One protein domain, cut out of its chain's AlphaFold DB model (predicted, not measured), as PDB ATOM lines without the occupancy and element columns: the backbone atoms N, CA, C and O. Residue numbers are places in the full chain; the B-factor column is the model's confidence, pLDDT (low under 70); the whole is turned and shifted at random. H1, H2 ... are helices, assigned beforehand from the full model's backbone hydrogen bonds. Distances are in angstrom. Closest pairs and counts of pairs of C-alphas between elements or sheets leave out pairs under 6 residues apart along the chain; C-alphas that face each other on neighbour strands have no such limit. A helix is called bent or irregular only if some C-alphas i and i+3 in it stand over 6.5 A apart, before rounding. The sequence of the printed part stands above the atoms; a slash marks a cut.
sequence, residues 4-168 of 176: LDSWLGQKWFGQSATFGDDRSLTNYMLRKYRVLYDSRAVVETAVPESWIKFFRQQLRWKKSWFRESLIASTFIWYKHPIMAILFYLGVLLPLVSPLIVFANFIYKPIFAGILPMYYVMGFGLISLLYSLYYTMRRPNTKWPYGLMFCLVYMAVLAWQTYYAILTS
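What this domain is: This is residues 4 to 168 of the 176 residues of an uncharacterized protein of Phycisphaerales bacterium (UniProt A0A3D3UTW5). The far arm of H4 makes a V with H5; H6 folds back along H5, then crosses H3. H2 packs on H3, with H1 beyond. The printed part, 165 residues with six named helices, H1 to H6, is all helix and only just loose, radius of gyration of the C-alphas 18.7 A, spans 56 by 43 by 37 A.

How they stand to each other: Look first at H4, residues 81 to 112, and H6, 144 to 166, each assigned as one helix by hydrogen bonds but bent: C-alphas 95 and 98 are 7.0 A apart, 155 and 158 6.8 A. H4b, 98 to 112, is irregular, C-alphas 105 and 108 being 6.8 A apart. H6b, 158 to 166, touches H3, 51 to 73; closest C-alphas 164 and 63, 5.1 A. H5, 117 to 137, and H6a, 144 to 155, form a hairpin. In H3 and H5 every O i to N i+4 pair is within hydrogen-bond range.

Where its parts are: Find H1, residues 4 to 8, from C-alpha (33.209, 132.781, 344.636), before H2, 21 to 32; H6b ends at (25.604, 116.190, 367.093).

The domain as a whole: Both links of H2 are long; no printed residue is under pLDDT 70.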
ATOM      1  N   LEU A   4      34.229 133.677 345.185       86.69
ATOM      2  CA  LEU A   4      33.209 132.781 344.636       86.69
ATOM      3  C   LEU A   4      33.675 131.322 344.652       86.69
ATOM      4  O   LEU A   4      32.985 130.479 345.212       86.69
ATOM      5  N   ASP A   5      34.873 131.044 344.138       86.50
ATOM      6  CA  ASP A   5      35.405 129.677 344.071       86.50
ATOM      7  C   ASP A   5      35.650 129.096 345.468       86.50
ATOM      8  O   ASP A   5      35.329 127.943 345.753       86.50
ATOM      9  N   SER A   6      36.162 129.926 346.381       85.94
ATOM     10  CA  SER A   6      36.392 129.531 347.774       85.94
ATOM     11  C   SER A   6      35.092 129.299 348.546       85.94
ATOM     12  O   SER A   6      35.075 128.487 349.470       85.94
ATOM     13  N   TRP A   7      34.025 130.025 348.209       88.62
ATOM     14  CA  TRP A   7      32.704 129.874 348.812       88.62
ATOM     15  C   TRP A   7      31.978 128.638 348.268       88.62
ATOM     16  O   TRP A   7      31.533 127.806 349.054       88.62
ATOM     17  N   LEU A   8      31.956 128.449 346.944       86.31
ATOM     18  CA  LEU A   8      31.386 127.259 346.297       86.31
ATOM     19  C   LEU A   8      32.111 125.968 346.713       86.31
ATOM     20  O   LEU A   8      31.490 124.915 346.845       86.31
ATOM     21  N   GLY A   9      33.423 126.048 346.953       84.88
ATOM     22  CA  GLY A   9      34.254 124.935 347.410       84.88
ATOM     23  C   GLY A   9      34.207 124.656 348.916       84.88
ATOM     24  O   GLY A   9      34.974 123.812 349.388       84.88
ATOM     25  N   GLN A  10      33.365 125.347 349.696       86.50
ATOM     26  CA  GLN A  10      33.325 125.193 351.151       86.50
ATOM     27  C   GLN A  10      32.931 123.760 351.554       86.50
ATOM     28  O   GLN A  10      31.881 123.233 351.171       86.50
ATOM     29  N   LYS A  11      33.758 123.138 352.403       84.88
ATOM     30  CA  LYS A  11      33.511 121.802 352.961       84.88
ATOM     31  C   LYS A  11      33.299 121.851 354.472       84.88
ATOM     32  O   LYS A  11      33.923 122.636 355.182       84.88
ATOM     33  N   TRP A  12      32.444 120.962 354.965       83.06
ATOM     34  CA  TRP A  12      32.170 120.720 356.378       83.06
ATOM     35  C   TRP A  12      32.282 119.225 356.658       83.06
ATOM     36  O   TRP A  12      31.572 118.437 356.035       83.06
ATOM     37  N   PHE A  13      33.199 118.825 357.546       80.81
ATOM     38  CA  PHE A  13      33.530 117.410 357.783       80.81
ATOM     39  C   PHE A  13      33.761 116.616 356.479       80.81
ATOM     40  O   PHE A  13      33.255 115.513 356.298       80.81
ATOM     41  N   GLY A  14      34.488 117.216 355.528       76.94
ATOM     42  CA  GLY A  14      34.815 116.598 354.237       76.94
ATOM     43  C   GLY A  14      33.683 116.581 353.200       76.94
ATOM     44  O   GLY A  14      33.953 116.297 352.036       76.94
ATOM     45  N   GLN A  15      32.453 116.943 353.571       77.44
ATOM     46  CA  GLN A  15      31.303 117.023 352.664       77.44
ATOM     47  C   GLN A  15      31.062 118.463 352.201       77.44
ATOM     48  O   GLN A  15      31.297 119.403 352.960       77.44
ATOM     49  N   SER A  16      30.551 118.655 350.985       78.81
ATOM     50  CA  SER A  16      30.161 119.987 350.500       78.81
ATOM     51  C   SER A  16      29.088 120.605 351.400       78.81
ATOM     52  O   SER A  16      28.134 119.928 351.796       78.81
ATOM     53  N   ALA A  17      29.246 121.882 351.740       78.00
ATOM     54  CA  ALA A  17      28.281 122.633 352.532       78.00
ATOM     55  C   ALA A  17      27.061 123.013 351.667       78.00
ATOM     56  O   ALA A  17      27.115 123.970 350.913       78.00
ATOM     57  N   THR A  18      25.961 122.257 351.763       70.56
ATOM     58  CA  THR A  18      24.788 122.369 350.857       70.56
ATOM     59  C   THR A  18      23.625 123.222 351.378       70.56
ATOM     60  O   THR A  18      22.581 123.326 350.735       70.56
ATOM     61  N   PHE A  19      23.738 123.772 352.584       72.62
ATOM     62  CA  PHE A  19      22.729 124.658 353.167       72.62
ATOM     63  C   PHE A  19      23.393 125.717 354.035       72.62
ATOM     64  O   PHE A  19      24.431 125.453 354.651       72.62
ATOM     65  N   GLY A  20      22.745 126.879 354.160       77.12
ATOM     66  CA  GLY A  20      23.279 128.019 354.907       77.12
ATOM     67  C   GLY A  20      24.066 129.017 354.065       77.12
ATOM     68  O   GLY A  20      24.906 129.732 354.612       77.12
ATOM     69  N   ASP A  21      23.817 129.017 352.763       85.12
ATOM     70  CA  ASP A  21      24.509 129.778 351.726       85.12
ATOM     71  C   ASP A  21      24.578 131.270 352.062       85.12
ATOM     72  O   ASP A  21      25.635 131.878 351.957       85.12
ATOM     73  N   ASP A  22      23.494 131.833 352.584       89.00
ATOM     74  CA  ASP A  22      23.355 133.235 352.974       89.00
ATOM     75  C   ASP A  22      24.279 133.627 354.144       89.00
ATOM     76  O   ASP A  22      24.988 134.639 354.079       89.00
ATOM     77  N   ARG A  23      24.352 132.809 355.206       90.31
ATOM     78  CA  ARG A  23      25.259 133.070 356.342       90.31
ATOM     79  C   ARG A  23      26.713 132.777 355.979       90.31
ATOM     80  O   ARG A  23      27.595 133.532 356.386       90.31
ATOM     81  N   SER A  24      26.949 131.731 355.186       91.69
ATOM     82  CA  SER A  24      28.272 131.434 354.638       91.69
ATOM     83  C   SER A  24      28.774 132.600 353.790       91.69
ATOM     84  O   SER A  24      29.815 133.176 354.093       91.69
ATOM     85  N   LEU A  25      27.989 133.057 352.814       91.50
ATOM     86  CA  LEU A  25      28.339 134.188 351.962       91.50
ATOM     87  C   LEU A  25      28.625 135.438 352.799       91.50
ATOM     88  O   LEU A  25      29.638 136.104 352.591       91.50
ATOM     89  N   THR A  26      27.797 135.710 353.811       91.69
ATOM     90  CA  THR A  26      28.026 136.819 354.747       91.69
ATOM     91  C   THR A  26      29.374 136.699 355.463       91.69
ATOM     92  O   THR A  26      30.079 137.698 355.592       91.69
ATOM     93  N   ASN A  27      29.788 135.498 355.879       93.31
ATOM     94  CA  ASN A  27      31.102 135.280 356.487       93.31
ATOM     95  C   ASN A  27      32.253 135.620 355.530       93.31
ATOM     96  O   ASN A  27      33.214 136.271 355.944       93.31
ATOM     97  N   TYR A  28      32.162 135.226 354.255       91.81
ATOM     98  CA  TYR A  28      33.161 135.594 353.244       91.81
ATOM     99  C   TYR A  28      33.170 137.105 352.984       91.81
ATOM    100  O   TYR A  28      34.241 137.715 352.933       91.81
ATOM    101  N   MET A  29      31.990 137.726 352.890       92.25
ATOM    102  CA  MET A  29      31.858 139.167 352.672       92.25
ATOM    103  C   MET A  29      32.425 139.970 353.844       92.25
ATOM    104  O   MET A  29      33.232 140.868 353.625       92.25
ATOM    105  N   LEU A  30      32.096 139.612 355.088       92.06
ATOM    106  CA  LEU A  30      32.568 140.309 356.290       92.06
ATOM    107  C   LEU A  30      34.090 140.294 356.440       92.06
ATOM    108  O   LEU A  30      34.643 141.184 357.086       92.06
ATOM    109  N   ARG A  31      34.793 139.309 355.869       90.06
ATOM    110  CA  ARG A  31      36.262 139.270 355.911       90.06
ATOM    111  C   ARG A  31      36.876 140.425 355.126       90.06
ATOM    112  O   ARG A  31      37.766 141.083 355.656       90.06
ATOM    113  N   LYS A  32      36.371 140.690 353.918       88.50
ATOM    114  CA  LYS A  32      36.973 141.642 352.966       88.50
ATOM    115  C   LYS A  32      36.230 142.974 352.841       88.50
ATOM    116  O   LYS A  32      36.835 143.961 352.447       88.50
ATOM    117  N   TYR A  33      34.947 143.019 353.183       90.12
ATOM    118  CA  TYR A  33      34.069 144.146 352.879       90.12
ATOM    119  C   TYR A  33      33.335 144.669 354.115       90.12
ATOM    120  O   TYR A  33      33.169 143.979 355.125       90.12
ATOM    121  N   ARG A  34      32.861 145.913 354.010       87.94
ATOM    122  CA  ARG A  34      31.929 146.511 354.966       87.94
ATOM    123  C   ARG A  34      30.508 146.107 354.587       87.94
ATOM    124  O   ARG A  34      30.058 146.392 353.484       87.94
ATOM    125  N   VAL A  35      29.804 145.470 355.517       87.62
ATOM    126  CA  VAL A  35      28.396 145.091 355.357       87.62
ATOM    127  C   VAL A  35      27.524 146.156 356.016       87.62
ATOM    128  O   VAL A  35      27.812 146.587 357.135       87.62
ATOM    129  N   LEU A  36      26.484 146.599 355.312       90.06
ATOM    130  CA  LEU A  36      25.527 147.599 355.780       90.06
ATOM    131  C   LEU A  36      24.141 146.966 355.900       90.06
ATOM    132  O   LEU A  36      23.775 146.101 355.108       90.06
ATOM    133  N   TYR A  37      23.382 147.409 356.895       90.31
ATOM    134  CA  TYR A  37      21.985 147.037 357.080       90.31
ATOM    135  C   TYR A  37      21.092 148.141 356.504       90.31
ATOM    136  O   TYR A  37      21.253 149.303 356.880       90.31
ATOM    137  N   ASP A  38      20.157 147.784 355.619       93.25
ATOM    138  CA  ASP A  38      19.122 148.693 355.115       93.25
ATOM    139  C   ASP A  38      17.753 148.247 355.642       93.25
ATOM    140  O   ASP A  38      17.256 147.174 355.298       93.25
ATOM    141  N   SER A  39      17.135 149.078 356.484       91.31
ATOM    142  CA  SER A  39      15.818 148.810 357.073       91.31
ATOM    143  C   SER A  39      14.664 148.897 356.070       91.31
ATOM    144  O   SER A  39      13.553 148.480 356.393       91.31
ATOM    145  N   ARG A  40      14.906 149.432 354.866       94.75
ATOM    146  CA  ARG A  40      13.912 149.553 353.790       94.75
ATOM    147  C   ARG A  40      13.869 148.322 352.889       94.75
ATOM    148  O   ARG A  40      12.940 148.195 352.098       94.75
ATOM    149  N   ALA A  41      14.854 147.426 352.982       92.75
ATOM    150  CA  ALA A  41      14.848 146.178 352.234       92.75
ATOM    151  C   ALA A  41      13.749 145.253 352.786       92.75
ATOM    152  O   ALA A  41      13.859 144.729 353.896       92.75
ATOM    153  N   VAL A  42      12.678 145.068 352.012       89.62
ATOM    154  CA  VAL A  42      11.541 144.207 352.365       89.62
ATOM    155  C   VAL A  42      11.566 142.963 351.485       89.62
ATOM    156  O   VAL A  42      11.707 143.061 350.269       89.62
ATOM    157  N   VAL A  43      11.416 141.795 352.106       90.94
ATOM    158  CA  VAL A  43      11.319 140.501 351.421       90.94
ATOM    159  C   VAL A  43      10.141 139.712 351.971       90.94
ATOM    160  O   VAL A  43       9.819 139.804 353.159       90.94
ATOM    161  N   GLU A  44       9.510 138.916 351.118       91.75
ATOM    162  CA  GLU A  44       8.499 137.951 351.537       91.75
ATOM    163  C   GLU A  44       9.167 136.638 351.946       91.75
ATOM    164  O   GLU A  44      10.175 136.223 351.372       91.75
ATOM    165  N   THR A  45       8.625 135.981 352.972       89.00
ATOM    166  CA  THR A  45       9.181 134.728 353.487       89.00
ATOM    167  C   THR A  45       8.159 133.607 353.403       89.00
ATOM    168  O   THR A  45       7.012 133.757 353.824       89.00
ATOM    169  N   ALA A  46       8.587 132.462 352.874       90.75
ATOM    170  CA  ALA A  46       7.787 131.248 352.875       90.75
ATOM    171  C   ALA A  46       7.823 130.613 354.275       90.75
ATOM    172  O   ALA A  46       8.875 130.170 354.749       90.75
ATOM    173  N   VAL A  47       6.669 130.569 354.941       90.31
ATOM    174  CA  VAL A  47       6.524 130.001 356.289       90.31
ATOM    175  C   VAL A  47       5.999 128.562 356.187       90.31
ATOM    176  O   VAL A  47       5.090 128.299 355.402       90.31
ATOM    177  N   PRO A  48       6.541 127.603 356.959       92.62
ATOM    178  CA  PRO A  48       6.056 126.228 356.946       92.62
ATOM    179  C   PRO A  48       4.621 126.118 357.484       92.62
ATOM    180  O   PRO A  48       4.315 126.601 358.567       92.62
ATOM    181  N   GLU A  49       3.773 125.388 356.759       92.31
ATOM    182  CA  GLU A  49       2.347 125.187 357.088       92.31
ATOM    183  C   GLU A  49       2.091 124.063 358.106       92.31
ATOM    184  O   GLU A  49       0.974 123.891 358.583       92.31
ATOM    185  N   SER A  50       3.107 123.255 358.426       94.69
ATOM    186  CA  SER A  50       2.977 122.134 359.367       94.69
ATOM    187  C   SER A  50       4.146 122.066 360.338       94.69
ATOM    188  O   SER A  50       5.280 122.419 360.003       94.69
ATOM    189  N   TRP A  51       3.883 121.524 361.528       92.38
ATOM    190  CA  TRP A  51       4.883 121.342 362.580       92.38
ATOM    191  C   TRP A  51       6.084 120.506 362.132       92.38
ATOM    192  O   TRP A  51       7.223 120.850 362.434       92.38
ATOM    193  N   ILE A  52       5.858 119.448 361.350       92.50
ATOM    194  CA  ILE A  52       6.941 118.596 360.842       92.50
ATOM    195  C   ILE A  52       7.865 119.400 359.917       92.50
ATOM    196  O   ILE A  52       9.086 119.366 360.089       92.50
ATOM    197  N   LYS A  53       7.296 120.165 358.970       92.38
ATOM    198  CA  LYS A  53       8.075 121.058 358.093       92.38
ATOM    199  C   LYS A  53       8.823 122.110 358.924       92.38
ATOM    200  O   LYS A  53      10.015 122.321 358.702       92.38
ATOM    201  N   PHE A  54       8.163 122.693 359.926       93.50
ATOM    202  CA  PHE A  54       8.753 123.681 360.828       93.50
ATOM    203  C   PHE A  54       9.970 123.139 361.586       93.50
ATOM    204  O   PHE A  54      11.050 123.721 361.496       93.50
ATOM    205  N   PHE A  55       9.857 122.002 362.277       93.38
ATOM    206  CA  PHE A  55      10.975 121.463 363.057       93.38
ATOM    207  C   PHE A  55      12.146 121.007 362.181       93.38
ATOM    208  O   PHE A  55      13.299 121.201 362.575       93.38
ATOM    209  N   ARG A  56      11.883 120.465 360.982       91.56
ATOM    210  CA  ARG A  56      12.936 120.151 359.999       91.56
ATOM    211  C   ARG A  56      13.662 121.415 359.534       91.56
ATOM    212  O   ARG A  56      14.891 121.428 359.472       91.56
ATOM    213  N   GLN A  57      12.918 122.487 359.264       92.31
ATOM    214  CA  GLN A  57      13.484 123.784 358.897       92.31
ATOM    215  C   GLN A  57      14.342 124.369 360.025       92.31
ATOM    216  O   GLN A  57      15.485 124.747 359.771       92.31
ATOM    217  N   GLN A  58      13.848 124.370 361.268       93.38
ATOM    218  CA  GLN A  58      14.601 124.843 362.439       93.38
ATOM    219  C   GLN A  58      15.888 124.042 362.661       93.38
ATOM    220  O   GLN A  58      16.942 124.620 362.926       93.38
ATOM    221  N   LEU A  59      15.836 122.718 362.486       92.94
ATOM    222  CA  LEU A  59      17.018 121.866 362.583       92.94
ATOM    223  C   LEU A  59      18.074 122.251 361.541       92.94
ATOM    224  O   LEU A  59      19.242 122.429 361.886       92.94
ATOM    225  N   ARG A  60      17.671 122.414 360.275       91.12
ATOM    226  CA  ARG A  60      18.571 122.829 359.188       91.12
ATOM    227  C   ARG A  60      19.211 124.187 359.481       91.12
ATOM    228  O   ARG A  60      20.423 124.338 359.330       91.12
ATOM    229  N   TRP A  61      18.418 125.149 359.951       91.81
ATOM    230  CA  TRP A  61      18.908 126.472 360.334       91.81
ATOM    231  C   TRP A  61      19.902 126.406 361.490       91.81
ATOM    232  O   TRP A  61      20.956 127.022 361.405       91.81
ATOM    233  N   LYS A  62      19.634 125.605 362.528       93.19
ATOM    234  CA  LYS A  62      20.554 125.420 363.661       93.19
ATOM    235  C   LYS A  62      21.870 124.762 363.250       93.19
ATOM    236  O   LYS A  62      22.919 125.187 363.725       93.19
ATOM    237  N   LYS A  63      21.839 123.776 362.343       91.94
ATOM    238  CA  LYS A  63      23.058 123.155 361.794       91.94
ATOM    239  C   LYS A  63      23.922 124.175 361.051       91.94
ATOM    240  O   LYS A  63      25.114 124.280 361.334       91.94
ATOM    241  N   SER A  64      23.318 124.942 360.137       90.94
ATOM    242  CA  SER A  64      24.012 126.024 359.423       90.94
ATOM    243  C   SER A  64      24.538 127.080 360.393       90.94
ATOM    244  O   SER A  64      25.710 127.440 360.331       90.94
ATOM    245  N   TRP A  65      23.695 127.542 361.317       93.50
ATOM    246  CA  TRP A  65      24.060 128.536 362.315       93.50
ATOM    247  C   TRP A  65      25.263 128.086 363.138       93.50
ATOM    248  O   TRP A  65      26.182 128.880 363.307       93.50
ATOM    249  N   PHE A  66      25.294 126.835 363.603       93.56
ATOM    250  CA  PHE A  66      26.413 126.307 364.381       93.56
ATOM    251  C   PHE A  66      27.707 126.303 363.562       93.56
ATOM    252  O   PHE A  66      28.690 126.919 363.972       93.56
ATOM    253  N   ARG A  67      27.681 125.694 362.368       92.44
ATOM    254  CA  ARG A  67      28.831 125.647 361.453       92.44
ATOM    255  C   ARG A  67      29.377 127.041 361.152       92.44
ATOM    256  O   ARG A  67      30.556 127.317 361.354       92.44
ATOM    257  N   GLU A  68      28.515 127.923 360.662       94.19
ATOM    258  CA  GLU A  68      28.930 129.248 360.215       94.19
ATOM    259  C   GLU A  68      29.314 130.154 361.378       94.19
ATOM    260  O   GLU A  68      30.144 131.042 361.207       94.19
ATOM    261  N   SER A  69      28.761 129.938 362.573       94.94
ATOM    262  CA  SER A  69      29.198 130.677 363.757       94.94
ATOM    263  C   SER A  69      30.593 130.245 364.210       94.94
ATOM    264  O   SER A  69      31.386 131.108 364.576       94.94
ATOM    265  N   LEU A  70      30.948 128.957 364.101       94.00
ATOM    266  CA  LEU A  70      32.322 128.498 364.333       94.00
ATOM    267  C   LEU A  70      33.294 129.111 363.319       94.00
ATOM    268  O   LEU A  70      34.330 129.644 363.707       94.00
ATOM    269  N   ILE A  71      32.942 129.134 362.033       93.12
ATOM    270  CA  ILE A  71      33.784 129.761 361.003       93.12
ATOM    271  C   ILE A  71      33.919 131.269 361.248       93.12
ATOM    272  O   ILE A  71      35.024 131.807 361.173       93.12
ATOM    273  N   ALA A  72      32.827 131.955 361.590       95.00
ATOM    274  CA  ALA A  72      32.836 133.381 361.917       95.00
ATOM    275  C   ALA A  72      33.692 133.701 363.148       95.00
ATOM    276  O   ALA A  72      34.434 134.684 363.151       95.00
ATOM    277  N   SER A  73      33.656 132.832 364.161       95.69
ATOM    278  CA  SER A  73      34.395 133.009 365.414       95.69
ATOM    279  C   SER A  73      35.913 133.124 365.224       95.69
ATOM    280  O   SER A  73      36.578 133.739 366.053       95.69
ATOM    281  N   THR A  74      36.451 132.600 364.113       94.81
ATOM    282  CA  THR A  74      37.892 132.634 363.806       94.81
ATOM    283  C   THR A  74      38.400 134.018 363.402       94.81
ATOM    284  O   THR A  74      39.594 134.278 363.525       94.81
ATOM    285  N   PHE A  75      37.523 134.915 362.936       94.88
ATOM    286  CA  PHE A  75      37.935 136.226 362.417       94.88
ATOM    287  C   PHE A  75      37.136 137.415 362.960       94.88
ATOM    288  O   PHE A  75      37.556 138.558 362.791       94.88
ATOM    289  N   ILE A  76      35.978 137.191 363.587       95.44
ATOM    290  CA  ILE A  76      35.108 138.290 364.026       95.44
ATOM    291  C   ILE A  76      35.758 139.173 365.101       95.44
ATOM    292  O   ILE A  76      35.435 140.352 365.196       95.44
ATOM    293  N   TRP A  77      36.711 138.636 365.865       94.69
ATOM    294  CA  TRP A  77      37.451 139.367 366.895       94.69
ATOM    295  C   TRP A  77      38.346 140.485 366.345       94.69
ATOM    296  O   TRP A  77      38.643 141.427 367.070       94.69
ATOM    297  N   TYR A  78      38.717 140.430 365.061       93.19
ATOM    298  CA  TYR A  78      39.412 141.524 364.372       93.19
ATOM    299  C   TYR A  78      38.471 142.668 363.954       93.19
ATOM    300  O   TYR A  78      38.914 143.662 363.380       93.19
ATOM    301  N   LYS A  79      37.154 142.517 364.146       91.00
ATOM    302  CA  LYS A  79      36.154 143.551 363.842       91.00
ATOM    303  C   LYS A  79      35.887 144.407 365.081       91.00
ATOM    304  O   LYS A  79      36.526 144.252 366.115       91.00
ATOM    305  N   HIS A  80      34.947 145.344 364.965       92.88
ATOM    306  CA  HIS A  80      34.619 146.272 366.046       92.88
ATOM    307  C   HIS A  80      34.365 145.521 367.372       92.88
ATOM    308  O   HIS A  80      33.504 144.635 367.397       92.88
ATOM    309  N   PRO A  81      35.043 145.882 368.477       93.94
ATOM    310  CA  PRO A  81      35.110 145.056 369.686       93.94
ATOM    311  C   PRO A  81      33.735 144.793 370.304       93.94
ATOM    312  O   PRO A  81      33.419 143.660 370.656       93.94
ATOM    313  N   ILE A  82      32.863 145.806 370.342       96.00
ATOM    314  CA  ILE A  82      31.487 145.647 370.842       96.00
ATOM    315  C   ILE A  82      30.716 144.610 370.013       96.00
ATOM    316  O   ILE A  82      30.019 143.767 370.568       96.00
ATOM    317  N   MET A  83      30.868 144.626 368.687       93.00
ATOM    318  CA  MET A  83      30.155 143.695 367.808       93.00
ATOM    319  C   MET A  83      30.717 142.281 367.917       93.00
ATOM    320  O   MET A  83      29.950 141.324 367.883       93.00
ATOM    321  N   ALA A  84      32.031 142.144 368.104       95.50
ATOM    322  CA  ALA A  84      32.653 140.858 368.388       95.50
ATOM    323  C   ALA A  84      32.122 140.266 369.704       95.50
ATOM    324  O   ALA A  84      31.679 139.120 369.718       95.50
ATOM    325  N   ILE A  85      32.071 141.055 370.784       97.12
ATOM    326  CA  ILE A  85      31.517 140.622 372.078       97.12
ATOM    327  C   ILE A  85      30.056 140.185 371.922       97.12
ATOM    328  O   ILE A  85      29.700 139.082 372.335       97.12
ATOM    329  N   LEU A  86      29.219 141.008 371.286       96.62
ATOM    330  CA  LEU A  86      27.811 140.678 371.048       96.62
ATOM    331  C   LEU A  86      27.650 139.417 370.190       96.62
ATOM    332  O   LEU A  86      26.767 138.606 370.463       96.62
ATOM    333  N   PHE A  87      28.516 139.214 369.195       96.06
ATOM    334  CA  PHE A  87      28.544 137.986 368.409       96.06
ATOM    335  C   PHE A  87      28.840 136.767 369.294       96.06
ATOM    336  O   PHE A  87      28.078 135.801 369.262       96.06
ATOM    337  N   TYR A  88      29.898 136.809 370.110       97.25
ATOM    338  CA  TYR A  88      30.265 135.686 370.978       97.25
ATOM    339  C   TYR A  88      29.185 135.397 372.024       97.25
ATOM    340  O   TYR A  88      28.844 134.234 372.229       97.25
ATOM    341  N   LEU A  89      28.578 136.429 372.619       97.06
ATOM    342  CA  LEU A  89      27.417 136.271 373.500       97.06
ATOM    343  C   LEU A  89      26.230 135.640 372.759       97.06
ATOM    344  O   LEU A  89      25.593 134.727 373.281       97.06
ATOM    345  N   GLY A  90      25.969 136.065 371.522       95.12
ATOM    346  CA  GLY A  90      24.927 135.504 370.662       95.12
ATOM    347  C   GLY A  90      25.157 134.040 370.272       95.12
ATOM    348  O   GLY A  90      24.196 133.342 369.958       95.12
ATOM    349  N   VAL A  91      26.400 133.554 370.316       95.75
ATOM    350  CA  VAL A  91      26.732 132.130 370.145       95.75
ATOM    351  C   VAL A  91      26.647 131.380 371.473       95.75
ATOM    352  O   VAL A  91      26.051 130.307 371.534       95.75
ATOM    353  N   LEU A  92      27.195 131.948 372.548       96.19
ATOM    354  CA  LEU A  92      27.294 131.306 373.856       96.19
ATOM    355  C   LEU A  92      25.928 131.132 374.532       96.19
ATOM    356  O   LEU A  92      25.624 130.050 375.031       96.19
ATOM    357  N   LEU A  93      25.086 132.168 374.541       94.06
ATOM    358  CA  LEU A  93      23.814 132.139 375.267       94.06
ATOM    359  C   LEU A  93      22.869 131.030 374.762       94.06
ATOM    360  O   LEU A  93      22.361 130.281 375.599       94.06
ATOM    361  N   PRO A  94      22.661 130.823 373.443       92.38
ATOM    362  CA  PRO A  94      21.872 129.691 372.956       92.38
ATOM    363  C   PRO A  94      22.479 128.320 373.271       92.38
ATOM    364  O   PRO A  94      21.728 127.356 373.412       92.38
ATOM    365  N   LEU A  95      23.809 128.217 373.382       94.12
ATOM    366  CA  LEU A  95      24.485 126.969 373.749       94.12
ATOM    367  C   LEU A  95      24.326 126.642 375.233       94.12
ATOM    368  O   LEU A  95      24.242 125.470 375.577       94.12
ATOM    369  N   VAL A  96      24.270 127.646 376.106       95.06
ATOM    370  CA  VAL A  96      24.126 127.462 377.559       95.06
ATOM    371  C   VAL A  96      22.651 127.383 377.979       95.06
ATOM    372  O   VAL A  96      22.317 126.728 378.966       95.06
ATOM    373  N   SER A  97      21.748 128.004 377.216       92.50
ATOM    374  CA  SER A  97      20.314 128.094 377.525       92.50
ATOM    375  C   SER A  97      19.655 126.756 377.908       92.50
ATOM    376  O   SER A  97      18.981 126.739 378.940       92.50
ATOM    377  N   PRO A  98      19.856 125.629 377.192       92.56
ATOM    378  CA  PRO A  98      19.234 124.361 377.573       92.56
ATOM    379  C   PRO A  98      19.739 123.819 378.920       92.56
ATOM    380  O   PRO A  98      18.947 123.280 379.690       92.56
ATOM    381  N   LEU A  99      21.023 124.022 379.258       94.50
ATOM    382  CA  LEU A  99      21.567 123.647 380.574       94.50
ATOM    383  C   LEU A  99      20.934 124.468 381.695       94.50
ATOM    384  O   LEU A  99      20.650 123.932 382.759       94.50
ATOM    385  N   ILE A 100      20.679 125.759 381.463       93.81
ATOM    386  CA  ILE A 100      20.006 126.613 382.449       93.81
ATOM    387  C   ILE A 100      18.567 126.133 382.674       93.81
ATOM    388  O   ILE A 100      18.120 126.070 383.822       93.81
ATOM    389  N   VAL A 101      17.848 125.774 381.604       93.00
ATOM    390  CA  VAL A 101      16.495 125.199 381.702       93.00
ATOM    391  C   VAL A 101      16.543 123.904 382.516       93.00
ATOM    392  O   VAL A 101      15.817 123.777 383.499       93.00
ATOM    393  N   PHE A 102      17.448 122.983 382.178       93.75
ATOM    394  CA  PHE A 102      17.653 121.734 382.918       93.75
ATOM    395  C   PHE A 102      17.948 121.968 384.400       93.75
ATOM    396  O   PHE A 102      17.326 121.370 385.277       93.75
ATOM    397  N   ALA A 103      18.886 122.870 384.689       94.56
ATOM    398  CA  ALA A 103      19.314 123.153 386.045       94.56
ATOM    399  C   ALA A 103      18.160 123.680 386.910       94.56
ATOM    400  O   ALA A 103      18.034 123.284 388.065       94.56
ATOM    401  N   ASN A 104      17.306 124.553 386.364       94.50
ATOM    402  CA  ASN A 104      16.198 125.130 387.124       94.50
ATOM    403  C   ASN A 104      14.987 124.200 387.220       94.50
ATOM    404  O   ASN A 104      14.375 124.156 388.280       94.50
ATOM    405  N   PHE A 105      14.642 123.452 386.171       93.31
ATOM    406  CA  PHE A 105      13.440 122.611 386.180       93.31
ATOM    407  C   PHE A 105      13.660 121.186 386.691       93.31
ATOM    408  O   PHE A 105      12.696 120.554 387.110       93.31
ATOM    409  N   ILE A 106      14.892 120.671 386.658       93.94
ATOM    410  CA  ILE A 106      15.187 119.272 387.003       93.94
ATOM    411  C   ILE A 106      16.172 119.206 388.167       93.94
ATOM    412  O   ILE A 106      15.835 118.691 389.227       93.94
ATOM    413  N   TYR A 107      17.373 119.769 388.012       95.06
ATOM    414  CA  TYR A 107      18.428 119.602 389.017       95.06
ATOM    415  C   TYR A 107      18.079 120.251 390.368       95.06
ATOM    416  O   TYR A 107      18.069 119.580 391.397       95.06
ATOM    417  N   LYS A 108      17.761 121.551 390.385       94.75
ATOM    418  CA  LYS A 108      17.463 122.281 391.628       94.75
ATOM    419  C   LYS A 108      16.225 121.748 392.370       94.75
ATOM    420  O   LYS A 108      16.324 121.608 393.588       94.75
ATOM    421  N   PRO A 109      15.105 121.404 391.706       94.88
ATOM    422  CA  PRO A 109      13.950 120.844 392.402       94.88
ATOM    423  C   PRO A 109      14.234 119.469 393.011       94.88
ATOM    424  O   PRO A 109      13.832 119.226 394.143       94.88
ATOM    425  N   ILE A 110      14.958 118.597 392.299       95.69
ATOM    426  CA  ILE A 110      15.228 117.222 392.754       95.69
ATOM    427  C   ILE A 110      16.278 117.193 393.868       95.69
ATOM    428  O   ILE A 110      16.082 116.519 394.873       95.69
ATOM    429  N   PHE A 111      17.394 117.907 393.699       95.31
ATOM    430  CA  PHE A 111      18.549 117.782 394.596       95.31
ATOM    431  C   PHE A 111      18.617 118.856 395.683       95.31
ATOM    432  O   PHE A 111      19.241 118.628 396.713       95.31
ATOM    433  N   ALA A 112      17.998 120.020 395.471       92.75
ATOM    434  CA  ALA A 112      18.034 121.134 396.422       92.75
ATOM    435  C   ALA A 112      16.649 121.521 396.968       92.75
ATOM    436  O   ALA A 112      16.567 122.401 397.820       92.75
ATOM    437  N   GLY A 113      15.557 120.923 396.469       92.44
ATOM    438  CA  GLY A 113      14.187 121.293 396.848       92.44
ATOM    439  C   GLY A 113      13.780 122.716 396.434       92.44
ATOM    440  O   GLY A 113      12.752 123.221 396.879       92.44
ATOM    441  N   ILE A 114      14.575 123.387 395.593       93.06
ATOM    442  CA  ILE A 114      14.323 124.769 395.173       93.06
ATOM    443  C   ILE A 114      13.423 124.749 393.941       93.06
ATOM    444  O   ILE A 114      13.834 124.309 392.865       93.06
ATOM    445  N   LEU A 115      12.209 125.278 394.083       93.12
ATOM    446  CA  LEU A 115      11.269 125.428 392.974       93.12
ATOM    447  C   LEU A 115      11.759 126.480 391.956       93.12
ATOM    448  O   LEU A 115      12.335 127.500 392.348       93.12
ATOM    449  N   PRO A 116      11.476 126.313 390.650       94.19
ATOM    450  CA  PRO A 116      11.945 127.210 389.586       94.19
ATOM    451  C   PRO A 116      11.217 128.568 389.526       94.19
ATOM    452  O   PRO A 116      11.123 129.161 388.453       94.19
ATOM    453  N   MET A 117      10.702 129.095 390.641       93.38
ATOM    454  CA  MET A 117       9.786 130.244 390.646       93.38
ATOM    455  C   MET A 117      10.384 131.488 389.973       93.38
ATOM    456  O   MET A 117       9.793 132.032 389.043       93.38
ATOM    457  N   TYR A 118      11.599 131.889 390.363       92.56
ATOM    458  CA  TYR A 118      12.279 133.045 389.762       92.56
ATOM    459  C   TYR A 118      12.548 132.862 388.267       92.56
ATOM    460  O   TYR A 118      12.455 133.817 387.494       92.56
ATOM    461  N   TYR A 119      12.854 131.632 387.847       93.19
ATOM    462  CA  TYR A 119      13.083 131.326 386.442       93.19
ATOM    463  C   TYR A 119      11.789 131.456 385.634       93.19
ATOM    464  O   TYR A 119      11.780 132.105 384.592       93.19
ATOM    465  N   VAL A 120      10.685 130.900 386.144       93.94
ATOM    466  CA  VAL A 120       9.359 130.993 385.516       93.94
ATOM    467  C   VAL A 120       8.894 132.446 385.432       93.94
ATOM    468  O   VAL A 120       8.437 132.869 384.373       93.94
ATOM    469  N   MET A 121       9.058 133.233 386.500       94.81
ATOM    470  CA  MET A 121       8.697 134.655 386.506       94.81
ATOM    471  C   MET A 121       9.518 135.460 385.494       94.81
ATOM    472  O   MET A 121       8.951 136.205 384.699       94.81
ATOM    473  N   GLY A 122      10.845 135.290 385.485       94.62
ATOM    474  CA  GLY A 122      11.724 135.991 384.546       94.62
ATOM    475  C   GLY A 122      11.441 135.611 383.093       94.62
ATOM    476  O   GLY A 122      11.313 136.479 382.229       94.62
ATOM    477  N   PHE A 123      11.270 134.316 382.822       93.44
ATOM    478  CA  PHE A 123      10.888 133.829 381.502       93.44
ATOM    479  C   PHE A 123       9.511 134.358 381.068       93.44
ATOM    480  O   PHE A 123       9.351 134.790 379.925       93.44
ATOM    481  N   GLY A 124       8.531 134.366 381.977       94.38
ATOM    482  CA  GLY A 124       7.196 134.911 381.736       94.38
ATOM    483  C   GLY A 124       7.233 136.400 381.400       94.38
ATOM    484  O   GLY A 124       6.624 136.818 380.418       94.38
ATOM    485  N   LEU A 125       8.024 137.182 382.143       95.06
ATOM    486  CA  LEU A 125       8.230 138.607 381.885       95.06
ATOM    487  C   LEU A 125       8.828 138.848 380.494       95.06
ATOM    488  O   LEU A 125       8.286 139.634 379.723       95.06
ATOM    489  N   ILE A 126       9.915 138.153 380.141       93.44
ATOM    490  CA  ILE A 126      10.554 138.302 378.824       93.44
ATOM    491  C   ILE A 126       9.606 137.884 377.693       93.44
ATOM    492  O   ILE A 126       9.524 138.569 376.672       93.44
ATOM    493  N   SER A 127       8.857 136.797 377.881       93.56
ATOM    494  CA  SER A 127       7.866 136.334 376.903       93.56
ATOM    495  C   SER A 127       6.771 137.382 376.688       93.56
ATOM    496  O   SER A 127       6.404 137.675 375.547       93.56
ATOM    497  N   LEU A 128       6.286 137.993 377.774       94.06
ATOM    498  CA  LEU A 128       5.300 139.068 377.719       94.06
ATOM    499  C   LEU A 128       5.855 140.299 377.002       94.06
ATOM    500  O   LEU A 128       5.197 140.817 376.107       94.06
ATOM    501  N   LEU A 129       7.078 140.727 377.326       93.50
ATOM    502  CA  LEU A 129       7.723 141.860 376.658       93.50
ATOM    503  C   LEU A 129       7.857 141.631 375.148       93.50
ATOM    504  O   LEU A 129       7.539 142.524 374.366       93.50
ATOM    505  N   TYR A 130       8.263 140.431 374.723       90.38
ATOM    506  CA  TYR A 130       8.369 140.092 373.301       90.38
ATOM    507  C   TYR A 130       7.007 140.153 372.593       90.38
ATOM    508  O   TYR A 130       6.880 140.683 371.487       90.38
ATOM    509  N   SER A 131       5.970 139.646 373.254       91.25
ATOM    510  CA  SER A 131       4.608 139.628 372.731       91.25
ATOM    511  C   SER A 131       3.956 141.026 372.683       91.25
ATOM    512  O   SER A 131       3.311 141.393 371.694       91.25
ATOM    513  N   LEU A 132       4.201 141.867 373.690       91.06
ATOM    514  CA  LEU A 132       3.784 143.272 373.694       91.06
ATOM    515  C   LEU A 132       4.518 144.071 372.613       91.06
ATOM    516  O   LEU A 132       3.883 144.815 371.868       91.06
ATOM    517  N   TYR A 133       5.827 143.862 372.459       91.19
ATOM    518  CA  TYR A 133       6.609 144.488 371.395       91.19
ATOM    519  C   TYR A 133       6.074 144.130 370.001       91.19
ATOM    520  O   TYR A 133       5.941 145.006 369.142       91.19
ATOM    521  N   TYR A 134       5.711 142.861 369.779       89.25
ATOM    522  CA  TYR A 134       5.047 142.436 368.544       89.25
ATOM    523  C   TYR A 134       3.757 143.230 368.297       89.25
ATOM    524  O   TYR A 134       3.566 143.756 367.202       89.25
ATOM    525  N   THR A 135       2.920 143.380 369.325       89.94
ATOM    526  CA  THR A 135       1.648 144.118 369.246       89.94
ATOM    527  C   THR A 135       1.857 145.592 368.902       89.94
ATOM    528  O   THR A 135       1.148 146.132 368.058       89.94
ATOM    529  N   MET A 136       2.868 146.236 369.495       89.75
ATOM    530  CA  MET A 136       3.212 147.633 369.197       89.75
ATOM    531  C   MET A 136       3.662 147.827 367.745       89.75
ATOM    532  O   MET A 136       3.373 148.852 367.134       89.75
ATOM    533  N   ARG A 137       4.378 146.850 367.172       87.50
ATOM    534  CA  ARG A 137       4.858 146.906 365.780       87.50
ATOM    535  C   ARG A 137       3.795 146.507 364.761       87.50
ATOM    536  O   ARG A 137       3.852 146.951 363.616       87.50
ATOM    537  N   ARG A 138       2.879 145.621 365.145       84.44
ATOM    538  CA  ARG A 138       1.807 145.079 364.310       84.44
ATOM    539  C   ARG A 138       0.551 144.947 365.179       84.44
ATOM    540  O   ARG A 138       0.399 143.913 365.832       84.44
ATOM    541  N   PRO A 139      -0.346 145.949 365.188       75.81
ATOM    542  CA  PRO A 139      -1.573 145.881 365.976       75.81
ATOM    543  C   PRO A 139      -2.479 144.785 365.402       75.81
ATOM    544  O   PRO A 139      -3.164 144.974 364.401       75.81
ATOM    545  N   ASN A 140      -2.414 143.593 365.992       83.12
ATOM    546  CA  ASN A 140      -3.185 142.419 365.599       83.12
ATOM    547  C   ASN A 140      -3.482 141.558 366.839       83.12
ATOM    548  O   ASN A 140      -2.724 141.556 367.807       83.12
ATOM    549  N   THR A 141      -4.549 140.764 366.795       85.38
ATOM    550  CA  THR A 141      -4.997 139.867 367.877       85.38
ATOM    551  C   THR A 141      -4.099 138.641 368.075       85.38
ATOM    552  O   THR A 141      -4.280 137.877 369.016       85.38
ATOM    553  N   LYS A 142      -3.089 138.460 367.216       89.00
ATOM    554  CA  LYS A 142      -2.160 137.317 367.206       89.00
ATOM    555  C   LYS A 142      -1.040 137.392 368.256       89.00
ATOM    556  O   LYS A 142      -0.181 136.513 368.283       89.00
ATOM    557  N   TRP A 143      -1.034 138.395 369.131       87.31
ATOM    558  CA  TRP A 143      -0.017 138.545 370.179       87.31
ATOM    559  C   TRP A 143       0.178 137.304 371.080       87.31
ATOM    560  O   TRP A 143       1.342 136.973 371.341       87.31
ATOM    561  N   PRO A 144      -0.859 136.518 371.465       89.94
ATOM    562  CA  PRO A 144      -0.663 135.360 372.340       89.94
ATOM    563  C   PRO A 144       0.222 134.276 371.712       89.94
ATOM    564  O   PRO A 144       0.891 133.530 372.427       89.94
ATOM    565  N   TYR A 145       0.310 134.219 370.377       89.88
ATOM    566  CA  TYR A 145       1.215 133.293 369.693       89.88
ATOM    567  C   TYR A 145       2.691 133.580 369.991       89.88
ATOM    568  O   TYR A 145       3.498 132.657 369.937       89.88
ATOM    569  N   GLY A 146       3.052 134.815 370.361       88.88
ATOM    570  CA  GLY A 146       4.395 135.141 370.845       88.88
ATOM    571  C   GLY A 146       4.730 134.415 372.150       88.88
ATOM    572  O   GLY A 146       5.795 133.812 372.256       88.88
ATOM    573  N   LEU A 147       3.789 134.385 373.103       91.25
ATOM    574  CA  LEU A 147       3.942 133.644 374.363       91.25
ATOM    575  C   LEU A 147       4.056 132.139 374.107       91.25
ATOM    576  O   LEU A 147       4.966 131.480 374.611       91.25
ATOM    577  N   MET A 148       3.162 131.608 373.269       90.94
ATOM    578  CA  MET A 148       3.181 130.199 372.881       90.94
ATOM    579  C   MET A 148       4.502 129.825 372.196       90.94
ATOM    580  O   MET A 148       5.076 128.776 372.483       90.94
ATOM    581  N   PHE A 149       5.024 130.694 371.328       91.12
ATOM    582  CA  PHE A 149       6.304 130.477 370.665       91.12
ATOM    583  C   PHE A 149       7.469 130.434 371.656       91.12
ATOM    584  O   PHE A 149       8.319 129.555 371.536       91.12
ATOM    585  N   CYS A 150       7.503 131.317 372.660       92.31
ATOM    586  CA  CYS A 150       8.520 131.266 373.709       92.31
ATOM    587  C   CYS A 150       8.492 129.920 374.452       92.31
ATOM    588  O   CYS A 150       9.550 129.334 374.694       92.31
ATOM    589  N   LEU A 151       7.302 129.393 374.768       91.94
ATOM    590  CA  LEU A 151       7.157 128.078 375.406       91.94
ATOM    591  C   LEU A 151       7.687 126.949 374.514       91.94
ATOM    592  O   LEU A 151       8.494 126.137 374.967       91.94
ATOM    593  N   VAL A 152       7.305 126.932 373.231       92.94
ATOM    594  CA  VAL A 152       7.827 125.965 372.246       92.94
ATOM    595  C   VAL A 152       9.346 126.090 372.110       92.94
ATOM    596  O   VAL A 152      10.053 125.083 372.007       92.94
ATOM    597  N   TYR A 153       9.869 127.317 372.137       91.62
ATOM    598  CA  TYR A 153      11.299 127.566 372.060       91.62
ATOM    599  C   TYR A 153      12.032 126.940 373.244       91.62
ATOM    600  O   TYR A 153      12.978 126.185 373.041       91.62
ATOM    601  N   MET A 154      11.578 127.204 374.468       91.31
ATOM    602  CA  MET A 154      12.195 126.676 375.684       91.31
ATOM    603  C   MET A 154      12.086 125.149 375.779       91.31
ATOM    604  O   MET A 154      13.074 124.483 376.085       91.31
ATOM    605  N   ALA A 155      10.906 124.593 375.499       90.88
ATOM    606  CA  ALA A 155      10.642 123.167 375.664       90.88
ATOM    607  C   ALA A 155      11.300 122.307 374.576       90.88
ATOM    608  O   ALA A 155      11.771 121.210 374.865       90.88
ATOM    609  N   VAL A 156      11.348 122.792 373.330       93.19
ATOM    610  CA  VAL A 156      11.772 121.984 372.175       93.19
ATOM    611  C   VAL A 156      12.978 122.590 371.471       93.19
ATOM    612  O   VAL A 156      14.003 121.924 371.308       93.19
ATOM    613  N   LEU A 157      12.890 123.848 371.030       92.38
ATOM    614  CA  LEU A 157      13.913 124.402 370.138       92.38
ATOM    615  C   LEU A 157      15.259 124.581 370.841       92.38
ATOM    616  O   LEU A 157      16.286 124.319 370.221       92.38
ATOM    617  N   ALA A 158      15.291 124.988 372.109       91.06
ATOM    618  CA  ALA A 158      16.522 125.142 372.877       91.06
ATOM    619  C   ALA A 158      17.335 123.834 372.849       91.06
ATOM    620  O   ALA A 158      18.484 123.823 372.403       91.06
ATOM    621  N   TRP A 159      16.691 122.718 373.187       93.06
ATOM    622  CA  TRP A 159      17.269 121.372 373.168       93.06
ATOM    623  C   TRP A 159      17.643 120.885 371.770       93.06
ATOM    624  O   TRP A 159      18.678 120.240 371.583       93.06
ATOM    625  N   GLN A 160      16.856 121.262 370.760       93.56
ATOM    626  CA  GLN A 160      17.150 120.950 369.363       93.56
ATOM    627  C   GLN A 160      18.527 121.477 368.916       93.56
ATOM    628  O   GLN A 160      19.101 120.940 367.972       93.56
ATOM    629  N   THR A 161      19.094 122.491 369.585       92.00
ATOM    630  CA  THR A 161      20.454 122.987 369.303       92.00
ATOM    631  C   THR A 161      21.513 121.902 369.512       92.00
ATOM    632  O   THR A 161      22.360 121.719 368.643       92.00
ATOM    633  N   TYR A 162      21.448 121.124 370.598       94.12
ATOM    634  CA  TYR A 162      22.408 120.036 370.827       94.12
ATOM    635  C   TYR A 162      22.237 118.903 369.830       94.12
ATOM    636  O   TYR A 162      23.219 118.405 369.282       94.12
ATOM    637  N   TYR A 163      20.990 118.558 369.513       93.44
ATOM    638  CA  TYR A 163      20.722 117.594 368.454       93.44
ATOM    639  C   TYR A 163      21.284 118.064 367.100       93.44
ATOM    640  O   TYR A 163      21.882 117.277 366.361       93.44
ATOM    641  N   ALA A 164      21.157 119.356 366.781       91.88
ATOM    642  CA  ALA A 164      21.728 119.949 365.575       91.88
ATOM    643  C   ALA A 164      23.260 119.872 365.559       91.88
ATOM    644  O   ALA A 164      23.827 119.543 364.522       91.88
ATOM    645  N   ILE A 165      23.921 120.121 366.693       91.75
ATOM    646  CA  ILE A 165      25.382 120.020 366.833       91.75
ATOM    647  C   ILE A 165      25.850 118.589 366.561       91.75
ATOM    648  O   ILE A 165      26.689 118.375 365.684       91.75
ATOM    649  N   LEU A 166      25.249 117.606 367.237       91.31
ATOM    650  CA  LEU A 166      25.604 116.190 367.093       91.31
ATOM    651  C   LEU A 166      25.369 115.673 365.666       91.31
ATOM    652  O   LEU A 166      26.135 114.864 365.147       91.31
ATOM    653  N   THR A 167      24.326 116.166 364.995       90.12
ATOM    654  CA  THR A 167      23.964 115.754 363.629       90.12
ATOM    655  C   THR A 167      24.455 116.716 362.544       90.12
ATOM    656  O   THR A 167      24.040 116.596 361.386       90.12
ATOM    657  N   SER A 168      25.333 117.663 362.884       87.00
ATOM    658  CA  SER A 168      25.807 118.711 361.966       87.00
ATOM    659  C   SER A 168      26.629 118.171 360.793       87.00
ATOM    660  O   SER A 168      26.688 118.819 359.756       87.00
TER     661      SER A 168